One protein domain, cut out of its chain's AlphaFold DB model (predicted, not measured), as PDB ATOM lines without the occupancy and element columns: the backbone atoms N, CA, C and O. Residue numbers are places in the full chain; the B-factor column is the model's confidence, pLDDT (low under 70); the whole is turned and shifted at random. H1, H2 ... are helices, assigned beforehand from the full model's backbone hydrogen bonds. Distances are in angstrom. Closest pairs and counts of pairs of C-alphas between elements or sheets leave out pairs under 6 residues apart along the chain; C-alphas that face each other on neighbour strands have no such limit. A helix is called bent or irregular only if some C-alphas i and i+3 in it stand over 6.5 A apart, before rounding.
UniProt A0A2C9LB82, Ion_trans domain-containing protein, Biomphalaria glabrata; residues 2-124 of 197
ATOM      1  N   GLU A   2     -35.443-135.255 -37.412       69.25
ATOM      2  CA  GLU A   2     -35.030-135.440 -36.005       69.25
ATOM      3  C   GLU A   2     -33.517-135.646 -35.806       69.25
ATOM      4  O   GLU A   2     -32.912-134.960 -34.988       69.25
ATOM      5  N   MET A   3     -32.874-136.490 -36.623       71.44
ATOM      6  CA  MET A   3     -31.428-136.758 -36.509       71.44
ATOM      7  C   MET A   3     -30.570-135.511 -36.767       71.44
ATOM      8  O   MET A   3     -29.602-135.252 -36.056       71.44
ATOM      9  N   ALA A   4     -30.968-134.679 -37.734       78.12
ATOM     10  CA  ALA A   4     -30.293-133.414 -38.023       78.12
ATOM     11  C   ALA A   4     -30.434-132.404 -36.872       78.12
ATOM     12  O   ALA A   4     -29.521-131.622 -36.624       78.12
ATOM     13  N   LYS A   5     -31.554-132.437 -36.137       83.56
ATOM     14  CA  LYS A   5     -31.775-131.565 -34.978       83.56
ATOM     15  C   LYS A   5     -30.834-131.923 -33.826       83.56
ATOM     16  O   LYS A   5     -30.242-131.018 -33.244       83.56
ATOM     17  N   ILE A   6     -30.658-133.215 -33.549       82.19
ATOM     18  CA  ILE A   6     -29.729-133.704 -32.517       82.19
ATOM     19  C   ILE A   6     -28.290-133.340 -32.901       82.19
ATOM     20  O   ILE A   6     -27.575-132.735 -32.107       82.19
ATOM     21  N   LEU A   7     -27.885-133.603 -34.148       86.31
ATOM     22  CA  LEU A   7     -26.558-133.222 -34.650       86.31
ATOM     23  C   LEU A   7     -26.315-131.707 -34.563       86.31
ATOM     24  O   LEU A   7     -25.248-131.278 -34.133       86.31
ATOM     25  N   CYS A   8     -27.310-130.889 -34.913       87.31
ATOM     26  CA  CYS A   8     -27.220-129.433 -34.812       87.31
ATOM     27  C   CYS A   8     -27.043-128.968 -33.356       87.31
ATOM     28  O   CYS A   8     -26.198-128.119 -33.085       87.31
ATOM     29  N   GLN A   9     -27.761-129.568 -32.401       86.44
ATOM     30  CA  GLN A   9     -27.574-129.282 -30.972       86.44
ATOM     31  C   GLN A   9     -26.153-129.616 -30.499       86.44
ATOM     32  O   GLN A   9     -25.550-128.824 -29.778       86.44
ATOM     33  N   PHE A  10     -25.584-130.737 -30.947       86.31
ATOM     34  CA  PHE A  10     -24.193-131.085 -30.644       86.31
ATOM     35  C   PHE A  10     -23.183-130.127 -31.289       86.31
ATOM     36  O   PHE A  10     -22.221-129.719 -30.636       86.31
ATOM     37  N   LEU A  11     -23.415-129.701 -32.533       89.69
ATOM     38  CA  LEU A  11     -22.582-128.691 -33.192       89.69
ATOM     39  C   LEU A  11     -22.612-127.346 -32.457       89.69
ATOM     40  O   LEU A  11     -21.575-126.695 -32.345       89.69
ATOM     41  N   LEU A  12     -23.759-126.949 -31.897       92.06
ATOM     42  CA  LEU A  12     -23.855-125.742 -31.069       92.06
ATOM     43  C   LEU A  12     -23.005-125.843 -29.797       92.06
ATOM     44  O   LEU A  12     -22.406-124.849 -29.393       92.06
ATOM     45  N   ILE A  13     -22.904-127.029 -29.191       90.81
ATOM     46  CA  ILE A  13     -22.033-127.252 -28.028       90.81
ATOM     47  C   ILE A  13     -20.563-127.074 -28.426       90.81
ATOM     48  O   ILE A  13     -19.842-126.338 -27.754       90.81
ATOM     49  N   ILE A  14     -20.123-127.669 -29.542       90.38
ATOM     50  CA  ILE A  14     -18.759-127.453 -30.063       90.38
ATOM     51  C   ILE A  14     -18.510-125.969 -30.323       90.38
ATOM     52  O   ILE A  14     -17.479-125.432 -29.919       90.38
ATOM     53  N   PHE A  15     -19.464-125.291 -30.956       92.00
ATOM     54  CA  PHE A  15     -19.354-123.871 -31.255       92.00
ATOM     55  C   PHE A  15     -19.265-123.005 -29.987       92.00
ATOM     56  O   PHE A  15     -18.509-122.035 -29.953       92.00
ATOM     57  N   ALA A  16     -19.966-123.378 -28.913       93.50
ATOM     58  CA  ALA A  16     -19.862-122.699 -27.624       93.50
ATOM     59  C   ALA A  16     -18.450-122.822 -27.021       93.50
ATOM     60  O   ALA A  16     -17.875-121.814 -26.603       93.50
ATOM     61  N   PHE A  17     -17.856-124.022 -27.033       92.38
ATOM     62  CA  PHE A  17     -16.470-124.224 -26.588       92.38
ATOM     63  C   PHE A  17     -15.460-123.496 -27.482       92.38
ATOM     64  O   PHE A  17     -14.499-122.912 -26.979       92.38
ATOM     65  N   PHE A  18     -15.708-123.478 -28.792       93.44
ATOM     66  CA  PHE A  18     -14.898-122.758 -29.768       93.44
ATOM     67  C   PHE A  18     -14.848-121.255 -29.466       93.44
ATOM     68  O   PHE A  18     -13.761-120.690 -29.346       93.44
ATOM     69  N   ILE A  19     -16.004-120.610 -29.265       93.81
ATOM     70  CA  ILE A  19     -16.066-119.183 -28.911       93.81
ATOM     71  C   ILE A  19     -15.414-118.925 -27.549       93.81
ATOM     72  O   ILE A  19     -14.667-117.955 -27.412       93.81
ATOM     73  N   ALA A  20     -15.670-119.774 -26.551       93.88
ATOM     74  CA  ALA A  20     -15.107-119.604 -25.213       93.88
ATOM     75  C   ALA A  20     -13.570-119.590 -25.243       93.88
ATOM     76  O   ALA A  20     -12.947-118.687 -24.682       93.88
ATOM     77  N   PHE A  21     -12.957-120.537 -25.959       93.44
ATOM     78  CA  PHE A  21     -11.507-120.582 -26.134       93.44
ATOM     79  C   PHE A  21     -10.986-119.404 -26.978       93.44
ATOM     80  O   PHE A  21      -9.987-118.783 -26.607       93.44
ATOM     81  N   ALA A  22     -11.682-119.035 -28.059       92.88
ATOM     82  CA  ALA A  22     -11.318-117.899 -28.911       92.88
ATOM     83  C   ALA A  22     -11.230-116.584 -28.118       92.88
ATOM     84  O   ALA A  22     -10.225-115.873 -28.161       92.88
ATOM     85  N   VAL A  23     -12.275-116.278 -27.347       92.44
ATOM     86  CA  VAL A  23     -12.361-115.038 -26.570       92.44
ATOM     87  C   VAL A  23     -11.393-115.073 -25.388       92.44
ATOM     88  O   VAL A  23     -10.686-114.092 -25.158       92.44
ATOM     89  N   SER A  24     -11.310-116.197 -24.666       92.38
ATOM     90  CA  SER A  24     -10.419-116.323 -23.508       92.38
ATOM     91  C   SER A  24      -8.945-116.202 -23.896       92.38
ATOM     92  O   SER A  24      -8.193-115.509 -23.214       92.38
ATOM     93  N   SER A  25      -8.520-116.852 -24.983       90.38
ATOM     94  CA  SER A  25      -7.126-116.791 -25.440       90.38
ATOM     95  C   SER A  25      -6.745-115.383 -25.901       90.38
ATOM     96  O   SER A  25      -5.703-114.873 -25.491       90.38
ATOM     97  N   GLN A  26      -7.614-114.708 -26.665       90.19
ATOM     98  CA  GLN A  26      -7.378-113.327 -27.088       90.19
ATOM     99  C   GLN A  26      -7.307-112.360 -25.896       90.19
ATOM    100  O   GLN A  26      -6.431-111.491 -25.865       90.19
ATOM    101  N   ALA A  27      -8.222-112.495 -24.932       89.75
ATOM    102  CA  ALA A  27      -8.306-111.608 -23.775       89.75
ATOM    103  C   ALA A  27      -7.052-111.678 -22.894       89.75
ATOM    104  O   ALA A  27      -6.593-110.653 -22.389       89.75
ATOM    105  N   VAL A  28      -6.487-112.877 -22.743       90.06
ATOM    106  CA  VAL A  28      -5.286-113.113 -21.937       90.06
ATOM    107  C   VAL A  28      -4.012-112.662 -22.665       90.06
ATOM    108  O   VAL A  28      -3.110-112.117 -22.032       90.06
ATOM    109  N   LEU A  29      -3.922-112.843 -23.988       86.75
ATOM    110  CA  LEU A  29      -2.717-112.470 -24.740       86.75
ATOM    111  C   LEU A  29      -2.573-110.963 -24.974       86.75
ATOM    112  O   LEU A  29      -1.471-110.427 -24.855       86.75
ATOM    113  N   TYR A  30      -3.667-110.294 -25.343       85.94
ATOM    114  CA  TYR A  30      -3.655-108.902 -25.794       85.94
ATOM    115  C   TYR A  30      -4.670-108.060 -25.000       85.94
ATOM    116  O   TYR A  30      -5.750-107.731 -25.510       85.94
ATOM    117  N   PRO A  31      -4.335-107.659 -23.758       81.19
ATOM    118  CA  PRO A  31      -5.193-106.772 -22.973       81.19
ATOM    119  C   PRO A  31      -5.350-105.408 -23.669       81.19
ATOM    120  O   PRO A  31      -4.442-104.951 -24.355       81.19
ATOM    121  N   ASN A  32      -6.478-104.715 -23.506       81.31
ATOM    122  CA  ASN A  32      -6.715-103.378 -24.090       81.31
ATOM    123  C   ASN A  32      -6.683-103.317 -25.633       81.31
ATOM    124  O   ASN A  32      -6.188-102.352 -26.214       81.31
ATOM    125  N   THR A  33      -7.185-104.345 -26.318       79.88
ATOM    126  CA  THR A  33      -7.300-104.315 -27.785       79.88
ATOM    127  C   THR A  33      -8.586-103.607 -28.223       79.88
ATOM    128  O   THR A  33      -9.649-103.851 -27.656       79.88
ATOM    129  N   GLN A  34      -8.505-102.740 -29.234       81.19
ATOM    130  CA  GLN A  34      -9.683-102.070 -29.794       81.19
ATOM    131  C   GLN A  34     -10.523-103.032 -30.653       81.19
ATOM    132  O   GLN A  34      -9.994-103.884 -31.370       81.19
ATOM    133  N   LEU A  35     -11.847-102.886 -30.576       78.69
ATOM    134  CA  LEU A  35     -12.812-103.677 -31.339       78.69
ATOM    135  C   LEU A  35     -12.893-103.175 -32.786       78.69
ATOM    136  O   LEU A  35     -13.663-102.272 -33.103       78.69
ATOM    137  N   THR A  36     -12.116-103.799 -33.667       82.81
ATOM    138  CA  THR A  36     -12.177-103.582 -35.121       82.81
ATOM    139  C   THR A  36     -12.794-104.806 -35.802       82.81
ATOM    140  O   THR A  36     -12.568-105.928 -35.361       82.81
ATOM    141  N   GLY A  37     -13.522-104.648 -36.915       83.31
ATOM    142  CA  GLY A  37     -14.102-105.790 -37.651       83.31
ATOM    143  C   GLY A  37     -13.073-106.854 -38.075       83.31
ATOM    144  O   GLY A  37     -13.363-108.045 -38.076       83.31
ATOM    145  N   LEU A  38     -11.827-106.444 -38.336       81.88
ATOM    146  CA  LEU A  38     -10.710-107.345 -38.640       81.88
ATOM    147  C   LEU A  38     -10.250-108.176 -37.426       81.88
ATOM    148  O   LEU A  38      -9.746-109.289 -37.585       81.88
ATOM    149  N   LEU A  39     -10.458-107.664 -36.207       84.62
ATOM    150  CA  LEU A  39     -10.160-108.370 -34.961       84.62
ATOM    151  C   LEU A  39     -11.007-109.639 -34.839       84.62
ATOM    152  O   LEU A  39     -10.496-110.664 -34.407       84.62
ATOM    153  N   PHE A  40     -12.273-109.582 -35.262       87.25
ATOM    154  CA  PHE A  40     -13.188-110.723 -35.214       87.25
ATOM    155  C   PHE A  40     -12.597-111.930 -35.955       87.25
ATOM    156  O   PHE A  40     -12.440-113.000 -35.373       87.25
ATOM    157  N   PHE A  41     -12.152-111.744 -37.201       87.69
ATOM    158  CA  PHE A  41     -11.513-112.813 -37.975       87.69
ATOM    159  C   PHE A  41     -10.190-113.286 -37.361       87.69
ATOM    160  O   PHE A  41      -9.896-114.481 -37.380       87.69
ATOM    161  N   ARG A  42      -9.404-112.372 -36.777       84.12
ATOM    162  CA  ARG A  42      -8.138-112.718 -36.112       84.12
ATOM    163  C   ARG A  42      -8.363-113.600 -34.878       84.12
ATOM    164  O   ARG A  42      -7.623-114.562 -34.694       84.12
ATOM    165  N   ILE A  43      -9.408-113.317 -34.097       90.00
ATOM    166  CA  ILE A  43      -9.786-114.086 -32.901       90.00
ATOM    167  C   ILE A  43     -10.153-115.526 -33.259       90.00
ATOM    168  O   ILE A  43      -9.720-116.451 -32.580       90.00
ATOM    169  N   PHE A  44     -10.913-115.735 -34.339       90.31
ATOM    170  CA  PHE A  44     -11.344-117.078 -34.739       90.31
ATOM    171  C   PHE A  44     -10.300-117.870 -35.522       90.31
ATOM    172  O   PHE A  44     -10.405-119.092 -35.599       90.31
ATOM    173  N   LYS A  45      -9.274-117.212 -36.071       88.25
ATOM    174  CA  LYS A  45      -8.222-117.887 -36.838       88.25
ATOM    175  C   LYS A  45      -7.489-118.934 -35.990       88.25
ATOM    176  O   LYS A  45      -7.423-120.092 -36.380       88.25
ATOM    177  N   ARG A  46      -6.967-118.546 -34.826       87.50
ATOM    178  CA  ARG A  46      -6.200-119.441 -33.937       87.50
ATOM    179  C   ARG A  46      -6.973-120.686 -33.473       87.50
ATOM    180  O   ARG A  46      -6.479-121.790 -33.690       87.50
ATOM    181  N   PRO A  47      -8.176-120.566 -32.881       89.31
ATOM    182  CA  PRO A  47      -8.945-121.728 -32.451       89.31
ATOM    183  C   PRO A  47      -9.354-122.615 -33.629       89.31
ATOM    184  O   PRO A  47      -9.446-123.824 -33.453       89.31
ATOM    185  N   PHE A  48      -9.552-122.052 -34.828       90.44
ATOM    186  CA  PHE A  48      -9.851-122.825 -36.033       90.44
ATOM    187  C   PHE A  48      -8.688-123.739 -36.427       90.44
ATOM    188  O   PHE A  48      -8.886-124.944 -36.545       90.44
ATOM    189  N   TRP A  49      -7.474-123.200 -36.556       90.31
ATOM    190  CA  TRP A  49      -6.283-124.000 -36.875       90.31
ATOM    191  C   TRP A  49      -5.947-125.015 -35.776       90.31
ATOM    192  O   TRP A  49      -5.600-126.156 -36.077       90.31
ATOM    193  N   SER A  50      -6.188-124.653 -34.512       88.31
ATOM    194  CA  SER A  50      -5.991-125.550 -33.372       88.31
ATOM    195  C   SER A  50      -6.879-126.804 -33.422       88.31
ATOM    196  O   SER A  50      -6.439-127.872 -32.996       88.31
ATOM    197  N   VAL A  51      -8.093-126.729 -33.990       88.69
ATOM    198  CA  VAL A  51      -8.941-127.921 -34.209       88.69
ATOM    199  C   VAL A  51      -8.272-128.902 -35.173       88.69
ATOM    200  O   VAL A  51      -8.311-130.107 -34.947       88.69
ATOM    201  N   PHE A  52      -7.594-128.398 -36.205       88.00
ATOM    202  CA  PHE A  52      -6.861-129.228 -37.165       88.00
ATOM    203  C   PHE A  52      -5.502-129.719 -36.646       88.00
ATOM    204  O   PHE A  52      -4.823-130.468 -37.344       88.00
ATOM    205  N   GLY A  53      -5.114-129.336 -35.427       86.81
ATOM    206  CA  GLY A  53      -3.843-129.728 -34.821       86.81
ATOM    207  C   GLY A  53      -2.661-128.833 -35.191       86.81
ATOM    208  O   GLY A  53      -1.526-129.187 -34.885       86.81
ATOM    209  N   ASP A  54      -2.905-127.677 -35.814       88.25
ATOM    210  CA  ASP A  54      -1.886-126.643 -35.985       88.25
ATOM    211  C   ASP A  54      -1.909-125.716 -34.764       88.25
ATOM    212  O   ASP A  54      -2.817-124.901 -34.559       88.25
ATOM    213  N   PHE A  55      -0.907-125.902 -33.913       83.31
ATOM    214  CA  PHE A  55      -0.673-125.106 -32.724       83.31
ATOM    215  C   PHE A  55       0.444-124.122 -33.056       83.31
ATOM    216  O   PHE A  55       1.616-124.432 -32.864       83.31
ATOM    217  N   THR A  56       0.089-122.952 -33.588       77.56
ATOM    218  CA  THR A  56       1.037-121.899 -33.986       77.56
ATOM    219  C   THR A  56       1.710-121.259 -32.755       77.56
ATOM    220  O   THR A  56       1.454-120.106 -32.408       77.56
ATOM    221  N   LEU A  57       2.544-122.031 -32.052       80.56
ATOM    222  CA  LEU A  57       3.268-121.628 -30.843       80.56
ATOM    223  C   LEU A  57       4.309-120.545 -31.143       80.56
ATOM    224  O   LEU A  57       4.526-119.669 -30.313       80.56
ATOM    225  N   ASP A  58       4.852-120.527 -32.360       76.38
ATOM    226  CA  ASP A  58       5.787-119.491 -32.812       76.38
ATOM    227  C   ASP A  58       5.150-118.085 -32.808       76.38
ATOM    228  O   ASP A  58       5.837-117.078 -32.650       76.38
ATOM    229  N   GLU A  59       3.818-117.988 -32.921       73.94
ATOM    230  CA  GLU A  59       3.090-116.712 -32.822       73.94
ATOM    231  C   GLU A  59       2.928-116.236 -31.359       73.94
ATOM    232  O   GLU A  59       2.532-115.092 -31.116       73.94
ATOM    233  N   LEU A  60       3.201-117.100 -30.372       75.50
ATOM    234  CA  LEU A  60       3.186-116.770 -28.939       75.50
ATOM    235  C   LEU A  60       4.564-116.335 -28.416       75.50
ATOM    236  O   LEU A  60       4.619-115.644 -27.401       75.50
ATOM    237  N   GLU A  61       5.650-116.669 -29.111       75.12
ATOM    238  CA  GLU A  61       7.015-116.239 -28.773       75.12
ATOM    239  C   GLU A  61       7.706-115.559 -29.974       75.12
ATOM    240  O   GLU A  61       8.736-116.035 -30.457       75.12
ATOM    241  N   PRO A  62       7.162-114.439 -30.498       73.25
ATOM    242  CA  PRO A  62       7.755-113.768 -31.649       73.25
ATOM    243  C   PRO A  62       9.129-113.173 -31.307       73.25
ATOM    244  O   PRO A  62       9.276-112.447 -30.324       73.25
ATOM    245  N   SER A  63      10.125-113.426 -32.160       68.62
ATOM    246  CA  SER A  63      11.477-112.858 -32.043       68.62
ATOM    247  C   SER A  63      11.530-111.348 -32.319       68.62
ATOM    248  O   SER A  63      12.382-110.655 -31.767       68.62
ATOM    249  N   GLU A  64      10.607-110.831 -33.136       75.88
ATOM    250  CA  GLU A  64      10.453-109.407 -33.449       75.88
ATOM    251  C   GLU A  64       9.040-108.939 -33.071       75.88
ATOM    252  O   GLU A  64       8.064-109.203 -33.777       75.88
ATOM    253  N   CYS A  65       8.906-108.250 -31.935       78.56
ATOM    254  CA  CYS A  65       7.625-107.701 -31.496       78.56
ATOM    255  C   CYS A  65       7.786-106.355 -30.777       78.56
ATOM    256  O   CYS A  65       8.837-106.051 -30.210       78.56
ATOM    257  N   THR A  66       6.725-105.541 -30.785       78.31
ATOM    258  CA  THR A  66       6.683-104.238 -30.108       78.31
ATOM    259  C   THR A  66       5.621-104.199 -29.009       78.31
ATOM    260  O   THR A  66       4.526-104.755 -29.145       78.31
ATOM    261  N   SER A  67       5.939-103.519 -27.904       74.44
ATOM    262  CA  SER A  67       4.997-103.202 -26.817       74.44
ATOM    263  C   SER A  67       4.446-101.768 -26.928       74.44
ATOM    264  O   SER A  67       3.513-101.388 -26.220       74.44
ATOM    265  N   ASN A  68       4.993-100.954 -27.843       75.19
ATOM    266  CA  ASN A  68       4.576 -99.564 -28.016       75.19
ATOM    267  C   ASN A  68       3.211 -99.460 -28.703       75.19
ATOM    268  O   ASN A  68       3.017 -99.986 -29.796       75.19
ATOM    269  N   ALA A  69       2.300 -98.702 -28.081       69.88
ATOM    270  CA  ALA A  69       0.949 -98.456 -28.579       69.88
ATOM    271  C   ALA A  69       0.918 -97.935 -30.018       69.88
ATOM    272  O   ALA A  69       0.253 -98.520 -30.863       69.88
ATOM    273  N   SER A  70       1.671 -96.879 -30.312       69.56
ATOM    274  CA  SER A  70       1.685 -96.245 -31.634       69.56
ATOM    275  C   SER A  70       2.103 -97.196 -32.761       69.56
ATOM    276  O   SER A  70       1.455 -97.225 -33.799       69.56
ATOM    277  N   MET A  71       3.121 -98.031 -32.536       66.25
ATOM    278  CA  MET A  71       3.713 -98.876 -33.583       66.25
ATOM    279  C   MET A  71       2.854-100.088 -33.972       66.25
ATOM    280  O   MET A  71       2.916-100.534 -35.116       66.25
ATOM    281  N   TYR A  72       2.030-100.627 -33.060       70.00
ATOM    282  CA  TYR A  72       1.116-101.718 -33.428       70.00
ATOM    283  C   TYR A  72      -0.215-101.222 -34.014       70.00
ATOM    284  O   TYR A  72      -0.874-101.984 -34.721       70.00
ATOM    285  N   PHE A  73      -0.644 -99.983 -33.733       67.81
ATOM    286  CA  PHE A  73      -1.871 -99.428 -34.323       67.81
ATOM    287  C   PHE A  73      -1.698 -99.095 -35.810       67.81
ATOM    288  O   PHE A  73      -2.626 -99.333 -36.582       67.81
ATOM    289  N   ASP A  74      -0.503 -98.657 -36.217       68.00
ATOM    290  CA  ASP A  74      -0.165 -98.408 -37.627       68.00
ATOM    291  C   ASP A  74       0.180 -99.692 -38.416       68.00
ATOM    292  O   ASP A  74       0.482 -99.636 -39.605       68.00
ATOM    293  N   ASN A  75       0.064-100.878 -37.796       66.38
ATOM    294  CA  ASN A  75       0.429-102.187 -38.366       66.38
ATOM    295  C   ASN A  75       1.888-102.281 -38.860       66.38
ATOM    296  O   ASN A  75       2.201-103.154 -39.668       66.38
ATOM    297  N   GLU A  76       2.784-101.420 -38.373       62.19
ATOM    298  CA  GLU A  76       4.204-101.443 -38.744       62.19
ATOM    299  C   GLU A  76       4.931-102.641 -38.121       62.19
ATOM    300  O   GLU A  76       5.856-103.186 -38.723       62.19
ATOM    301  N   GLN A  77       4.509-103.075 -36.925       67.56
ATOM    302  CA  GLN A  77       5.109-104.197 -36.197       67.56
ATOM    303  C   GLN A  77       4.072-105.041 -35.438       67.56
ATOM    304  O   GLN A  77       3.018-104.557 -35.014       67.56
ATOM    305  N   LEU A  78       4.386-106.327 -35.244       74.12
ATOM    306  CA  LEU A  78       3.561-107.275 -34.488       74.12
ATOM    307  C   LEU A  78       3.543-106.918 -32.996       74.12
ATOM    308  O   LEU A  78       4.569-106.606 -32.389       74.12
ATOM    309  N   ARG A  79       2.359-107.001 -32.383       80.00
ATOM    310  CA  ARG A  79       2.181-106.760 -30.949       80.00
ATOM    311  C   ARG A  79       2.744-107.929 -30.137       80.00
ATOM    312  O   ARG A  79       2.351-109.072 -30.374       80.00
ATOM    313  N   CYS A  80       3.587-107.645 -29.141       82.56
ATOM    314  CA  CYS A  80       4.070-108.677 -28.221       82.56
ATOM    315  C   CYS A  80       2.915-109.255 -27.377       82.56
ATOM    316  O   CYS A  80       2.080-108.487 -26.877       82.56
ATOM    317  N   PRO A  81       2.855-110.583 -27.189       83.25
ATOM    318  CA  PRO A  81       1.945-111.201 -26.232       83.25
ATOM    319  C   PRO A  81       2.354-110.872 -24.788       83.25
ATOM    320  O   PRO A  81       3.519-110.608 -24.497       83.25
ATOM    321  N   SER A  82       1.385-110.873 -23.870       83.38
ATOM    322  CA  SER A  82       1.666-110.743 -22.435       83.38
ATOM    323  C   SER A  82       2.458-111.951 -21.914       83.38
ATOM    324  O   SER A  82       2.149-113.083 -22.280       83.38
ATOM    325  N   GLU A  83       3.415-111.726 -21.007       82.75
ATOM    326  CA  GLU A  83       4.229-112.779 -20.370       82.75
ATOM    327  C   GLU A  83       3.358-113.863 -19.712       82.75
ATOM    328  O   GLU A  83       3.543-115.057 -19.936       82.75
ATOM    329  N   VAL A  84       2.313-113.445 -18.990       86.38
ATOM    330  CA  VAL A  84       1.341-114.358 -18.368       86.38
ATOM    331  C   VAL A  84       0.559-115.139 -19.428       86.38
ATOM    332  O   VAL A  84       0.253-116.318 -19.248       86.38
ATOM    333  N   GLY A  85       0.239-114.491 -20.549       85.62
ATOM    334  CA  GLY A  85      -0.538-115.105 -21.616       85.62
ATOM    335  C   GLY A  85       0.238-116.117 -22.445       85.62
ATOM    336  O   GLY A  85      -0.342-117.134 -22.822       85.62
ATOM    337  N   SER A  86       1.534-115.888 -22.661       86.12
ATOM    338  CA  SER A  86       2.399-116.839 -23.366       86.12
ATOM    339  C   SER A  86       2.502-118.180 -22.624       86.12
ATOM    340  O   SER A  86       2.484-119.232 -23.248       86.12
ATOM    341  N   ILE A  87       2.472-118.168 -21.284       88.00
ATOM    342  CA  ILE A  87       2.496-119.394 -20.465       88.00
ATOM    343  C   ILE A  87       1.106-120.041 -20.364       88.00
ATOM    344  O   ILE A  87       0.969-121.263 -20.430       88.00
ATOM    345  N   TYR A  88       0.052-119.238 -20.194       91.19
ATOM    346  CA  TYR A  88      -1.298-119.752 -19.940       91.19
ATOM    347  C   TYR A  88      -1.977-120.328 -21.191       91.19
ATOM    348  O   TYR A  88      -2.669-121.350 -21.121       91.19
ATOM    349  N   VAL A  89      -1.804-119.683 -22.347       91.06
ATOM    350  CA  VAL A  89      -2.539-120.051 -23.565       91.06
ATOM    351  C   VAL A  89      -2.160-121.421 -24.138       91.06
ATOM    352  O   VAL A  89      -3.077-122.143 -24.524       91.06
ATOM    353  N   PRO A  90      -0.895-121.869 -24.126       90.25
ATOM    354  CA  PRO A  90      -0.551-123.237 -24.509       90.25
ATOM    355  C   PRO A  90      -1.240-124.297 -23.641       90.25
ATOM    356  O   PRO A  90      -1.719-125.305 -24.160       90.25
ATOM    357  N   ILE A  91      -1.364-124.051 -22.331       91.69
ATOM    358  CA  ILE A  91      -1.998-124.984 -21.386       91.69
ATOM    359  C   ILE A  91      -3.494-125.124 -21.695       91.69
ATOM    360  O   ILE A  91      -3.998-126.240 -21.849       91.69
ATOM    361  N   ILE A  92      -4.212-124.003 -21.820       92.06
ATOM    362  CA  ILE A  92      -5.652-124.035 -22.122       92.06
ATOM    363  C   ILE A  92      -5.927-124.515 -23.555       92.06
ATOM    364  O   ILE A  92      -6.940-125.170 -23.785       92.06
ATOM    365  N   MET A  93      -5.012-124.269 -24.497       90.88
ATOM    366  CA  MET A  93      -5.078-124.789 -25.866       90.88
ATOM    367  C   MET A  93      -4.936-126.313 -25.905       90.88
ATOM    368  O   MET A  93      -5.705-126.975 -26.598       90.88
ATOM    369  N   GLY A  94      -4.019-126.887 -25.119       91.56
ATOM    370  CA  GLY A  94      -3.901-128.340 -24.971       91.56
ATOM    371  C   GLY A  94      -5.163-128.965 -24.372       91.56
ATOM    372  O   GLY A  94      -5.685-129.948 -24.903       91.56
ATOM    373  N   LEU A  95      -5.714-128.360 -23.313       92.81
ATOM    374  CA  LEU A  95      -6.978-128.804 -22.715       92.81
ATOM    375  C   LEU A  95      -8.145-128.721 -23.712       92.81
ATOM    376  O   LEU A  95      -8.929-129.663 -23.832       92.81
ATOM    377  N   TYR A  96      -8.238-127.613 -24.449       92.69
ATOM    378  CA  TYR A  96      -9.223-127.411 -25.509       92.69
ATOM    379  C   TYR A  96      -9.112-128.487 -26.595       92.69
ATOM    380  O   TYR A  96     -10.124-129.090 -26.954       92.69
ATOM    381  N   ALA A  97      -7.899-128.788 -27.063       90.88
ATOM    382  CA  ALA A  97      -7.667-129.813 -28.076       90.88
ATOM    383  C   ALA A  97      -8.112-131.202 -27.597       90.88
ATOM    384  O   ALA A  97      -8.745-131.933 -28.356       90.88
ATOM    385  N   ILE A  98      -7.863-131.559 -26.333       92.50
ATOM    386  CA  ILE A  98      -8.341-132.828 -25.759       92.50
ATOM    387  C   ILE A  98      -9.875-132.875 -25.764       92.50
ATOM    388  O   ILE A  98     -10.469-133.851 -26.223       92.50
ATOM    389  N   ILE A  99     -10.534-131.816 -25.293       92.69
ATOM    390  CA  ILE A  99     -12.000-131.775 -25.216       92.69
ATOM    391  C   ILE A  99     -12.622-131.820 -26.617       92.69
ATOM    392  O   ILE A  99     -13.527-132.615 -26.865       92.69
ATOM    393  N   VAL A 100     -12.155-130.997 -27.555       91.38
ATOM    394  CA  VAL A 100     -12.780-130.901 -28.880       91.38
ATOM    395  C   VAL A 100     -12.398-132.077 -29.771       91.38
ATOM    396  O   VAL A 100     -13.291-132.735 -30.306       91.38
ATOM    397  N   ASN A 101     -11.109-132.390 -29.897       88.69
ATOM    398  CA  ASN A 101     -10.641-133.372 -30.876       88.69
ATOM    399  C   ASN A 101     -10.808-134.815 -30.387       88.69
ATOM    400  O   ASN A 101     -11.093-135.695 -31.194       88.69
ATOM    401  N   ILE A 102     -10.667-135.078 -29.081       91.25
ATOM    402  CA  ILE A 102     -10.738-136.447 -28.542       91.25
ATOM    403  C   ILE A 102     -12.122-136.759 -27.972       91.25
ATOM    404  O   ILE A 102     -12.608-137.873 -28.149       91.25
ATOM    405  N   LEU A 103     -12.780-135.820 -27.291       91.44
ATOM    406  CA  LEU A 103     -14.087-136.095 -26.685       91.44
ATOM    407  C   LEU A 103     -15.235-135.766 -27.646       91.44
ATOM    408  O   LEU A 103     -16.010-136.654 -28.007       91.44
ATOM    409  N   LEU A 104     -15.351-134.510 -28.080       91.62
ATOM    410  CA  LEU A 104     -16.530-134.045 -28.820       91.62
ATOM    411  C   LEU A 104     -16.565-134.553 -30.266       91.62
ATOM    412  O   LEU A 104     -17.617-135.003 -30.719       91.62
ATOM    413  N   PHE A 105     -15.441-134.538 -30.986       90.31
ATOM    414  CA  PHE A 105     -15.400-135.010 -32.372       90.31
ATOM    415  C   PHE A 105     -15.675-136.516 -32.473       90.31
ATOM    416  O   PHE A 105     -16.500-136.940 -33.280       90.31
ATOM    417  N   ASN A 106     -15.080-137.319 -31.584       90.88
ATOM    418  CA  ASN A 106     -15.343-138.760 -31.515       90.88
ATOM    419  C   ASN A 106     -16.806-139.070 -31.188       90.88
ATOM    420  O   ASN A 106     -17.383-139.995 -31.762       90.88
ATOM    421  N   LEU A 107     -17.434-138.274 -30.320       89.38
ATOM    422  CA  LEU A 107     -18.857-138.414 -30.033       89.38
ATOM    423  C   LEU A 107     -19.719-138.056 -31.253       89.38
ATOM    424  O   LEU A 107     -20.671-138.772 -31.554       89.38
ATOM    425  N   ILE A 108     -19.379-136.994 -31.988       90.12
ATOM    426  CA  ILE A 108     -20.089-136.629 -33.221       90.12
ATOM    427  C   ILE A 108     -19.961-137.727 -34.275       90.12
ATOM    428  O   ILE A 108     -20.965-138.092 -34.887       90.12
ATOM    429  N   ILE A 109     -18.768-138.294 -34.460       89.94
ATOM    430  CA  ILE A 109     -18.571-139.427 -35.371       89.94
ATOM    431  C   ILE A 109     -19.434-140.615 -34.933       89.94
ATOM    432  O   ILE A 109     -20.087-141.235 -35.772       89.94
ATOM    433  N   ALA A 110     -19.489-140.918 -33.632       90.19
ATOM    434  CA  ALA A 110     -20.332-141.990 -33.108       90.19
ATOM    435  C   ALA A 110     -21.826-141.743 -33.381       90.19
ATOM    436  O   ALA A 110     -22.534-142.660 -33.802       90.19
ATOM    437  N   LEU A 111     -22.298-140.504 -33.214       87.62
ATOM    438  CA  LEU A 111     -23.671-140.110 -33.536       87.62
ATOM    439  C   LEU A 111     -23.962-140.227 -35.034       87.62
ATOM    440  O   LEU A 111     -25.017-140.742 -35.400       87.62
ATOM    441  N   PHE A 112     -23.033-139.817 -35.901       85.81
ATOM    442  CA  PHE A 112     -23.171-140.003 -37.348       85.81
ATOM    443  C   PHE A 112     -23.227-141.478 -37.727       85.81
ATOM    444  O   PHE A 112     -24.115-141.874 -38.474       85.81
ATOM    445  N   ASN A 113     -22.338-142.301 -37.176       89.06
ATOM    446  CA  ASN A 113     -22.324-143.738 -37.424       89.06
ATOM    447  C   ASN A 113     -23.644-144.392 -36.990       89.06
ATOM    448  O   ASN A 113     -24.246-145.155 -37.740       89.06
ATOM    449  N   SER A 114     -24.150-144.038 -35.806       87.00
ATOM    450  CA  SER A 114     -25.459-144.515 -35.357       87.00
ATOM    451  C   SER A 114     -26.587-144.034 -36.271       87.00
ATOM    452  O   SER A 114     -27.493-144.804 -36.571       87.00
ATOM    453  N   ALA A 115     -26.545-142.779 -36.723       85.44
ATOM    454  CA  ALA A 115     -27.568-142.218 -37.596       85.44
ATOM    455  C   ALA A 115     -27.584-142.866 -38.982       85.44
ATOM    456  O   ALA A 115     -28.661-143.063 -39.542       85.44
ATOM    457  N   ILE A 116     -26.412-143.195 -39.528       84.38
ATOM    458  CA  ILE A 116     -26.291-143.927 -40.789       84.38
ATOM    459  C   ILE A 116     -26.947-145.297 -40.620       84.38
ATOM    460  O   ILE A 116     -27.912-145.574 -41.324       84.38
ATOM    461  N   LYS A 117     -26.557-146.067 -39.597       85.06
ATOM    462  CA  LYS A 117     -27.127-147.398 -39.321       85.06
ATOM    463  C   LYS A 117     -28.645-147.399 -39.172       85.06
ATOM    464  O   LYS A 117     -29.317-148.288 -39.680       85.06
ATOM    465  N   THR A 118     -29.209-146.407 -38.486       85.44
ATOM    466  CA  THR A 118     -30.668-146.305 -38.333       85.44
ATOM    467  C   THR A 118     -31.376-146.009 -39.659       85.44
ATOM    468  O   THR A 118     -32.485-146.487 -39.872       85.44
ATOM    469  N   ASN A 119     -30.753-145.235 -40.551       83.19
ATOM    470  CA  ASN A 119     -31.365-144.819 -41.816       83.19
ATOM    471  C   ASN A 119     -31.015-145.731 -43.005       83.19
ATOM    472  O   ASN A 119     -31.572-145.534 -44.085       83.19
ATOM    473  N   GLU A 120     -30.116-146.705 -42.832       83.62
ATOM    474  CA  GLU A 120     -29.668-147.624 -43.889       83.62
ATOM    475  C   GLU A 120     -30.853-148.327 -44.561       83.62
ATOM    476  O   GLU A 120     -31.022-148.203 -45.770       83.62
ATOM    477  N   GLN A 121     -31.744-148.959 -43.790       81.81
ATOM    478  CA  GLN A 121     -32.869-149.730 -44.345       81.81
ATOM    479  C   GLN A 121     -33.804-148.877 -45.216       81.81
ATOM    480  O   GLN A 121     -34.124-149.247 -46.343       81.81
ATOM    481  N   GLN A 122     -34.193-147.693 -44.732       81.44
ATOM    482  CA  GLN A 122     -35.066-146.789 -45.490       81.44
ATOM    483  C   GLN A 122     -34.376-146.227 -46.741       81.44
ATOM    484  O   GLN A 122     -35.029-145.964 -47.753       81.44
ATOM    485  N   THR A 123     -33.058-146.028 -46.675       86.12
ATOM    486  CA  THR A 123     -32.274-145.510 -47.801       86.12
ATOM    487  C   THR A 123     -32.113-146.564 -48.890       86.12
ATOM    488  O   THR A 123     -32.266-146.225 -50.061       86.12
ATOM    489  N   GLU A 124     -31.885-147.828 -48.527       89.88
ATOM    490  CA  GLU A 124     -31.785-148.951 -49.470       89.88
ATOM    491  C   GLU A 124     -33.102-149.181 -50.226       89.88
ATOM    492  O   GLU A 124     -33.116-149.269 -51.456       89.88
TER     493      GLU A 124
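This is residues 2 to 124 of the 197 residues of the protein "Ion_trans domain-containing protein" of Biomphalaria glabrata (UniProt A0A2C9LB82). Two long helices, H4 and H1, lie side by side and run opposite ways as a long slab, and a shorter helix, H2, crosses H1 steeply and meets H4 with its last residues, 50 to 51, alone. A long link leads from H2 to a very short helix, H3, at one end of the rod-shaped whole, where it touches no helix. The printed part has 123 residues, with four named helices in the order H1, H2, H3, H4 and no named strand, and its class is all helix. The whole is loose, with a radius of gyration of the C-alphas of 18.9 A, and the C-alphas span 64 by 27 by 19 A.

H4, the longest helix, holds residues 83 to 124 and measures 58.8 A from its first C-alpha at (4.229, -112.779, -20.370) to its last at (-31.785, -148.951, -49.470). It has a kink of 39 degrees near residue 118 and is irregular, with C-alphas 118 and 121 7.3 A apart. H1 holds residues 2 to 29, is 41.2 A long and begins with C-alpha 2 at (-35.030, -135.440, -36.005). H2 holds residues 37 to 51, is 23.0 A long and is only just irregular, with C-alphas 43 and 46 6.53 A apart. H3 holds residues 69 to 73.

H4 touches H1 at a shallow tilt of 9 degrees, opposite ways; their closest C-alphas, those of Gly 85 and Leu 29, are 4.6 A apart. H4 touches H2 with its residues 93 to 101 alone, and H2 touches H4 with residues 50 to 51 alone. The closest C-alphas there, of Ala 97 and Val 51, are 6.5 A apart, and the two helices run the same way at a steep tilt of 69.8 degrees, only just short of about perpendicular. H2 touches H1 with residues 43 to 47 alone, on residues 18 to 26 of H1; the closest C-alphas, of Ile 43 and Ala 22, are 5.7 A apart. H1 and H2 run opposite ways at a steep tilt of 69 degrees, also only just short of about perpendicular. The helix packing is only just mostly crossed, with one of the three touching pairs at a shallow tilt. H3 is apart from H1, H2 and H4. In H1 and H3 every O i to N i+4 pair is within hydrogen-bond range; in H2 it is 8 of 11 and in H4 30 of 38.

The C-alphas farthest apart, of Asn 68 and Glu 124, are 65.0 A apart. The printed part has no cut. The link from H2 to H3, residues 52 to 68, is long; those from H1 to H2 and from H3 to H4 are short. The mean pLDDT of the printed part is 84.7, and it is under 70 at residues 2 and 63, 69 to 71, and 73 to 77.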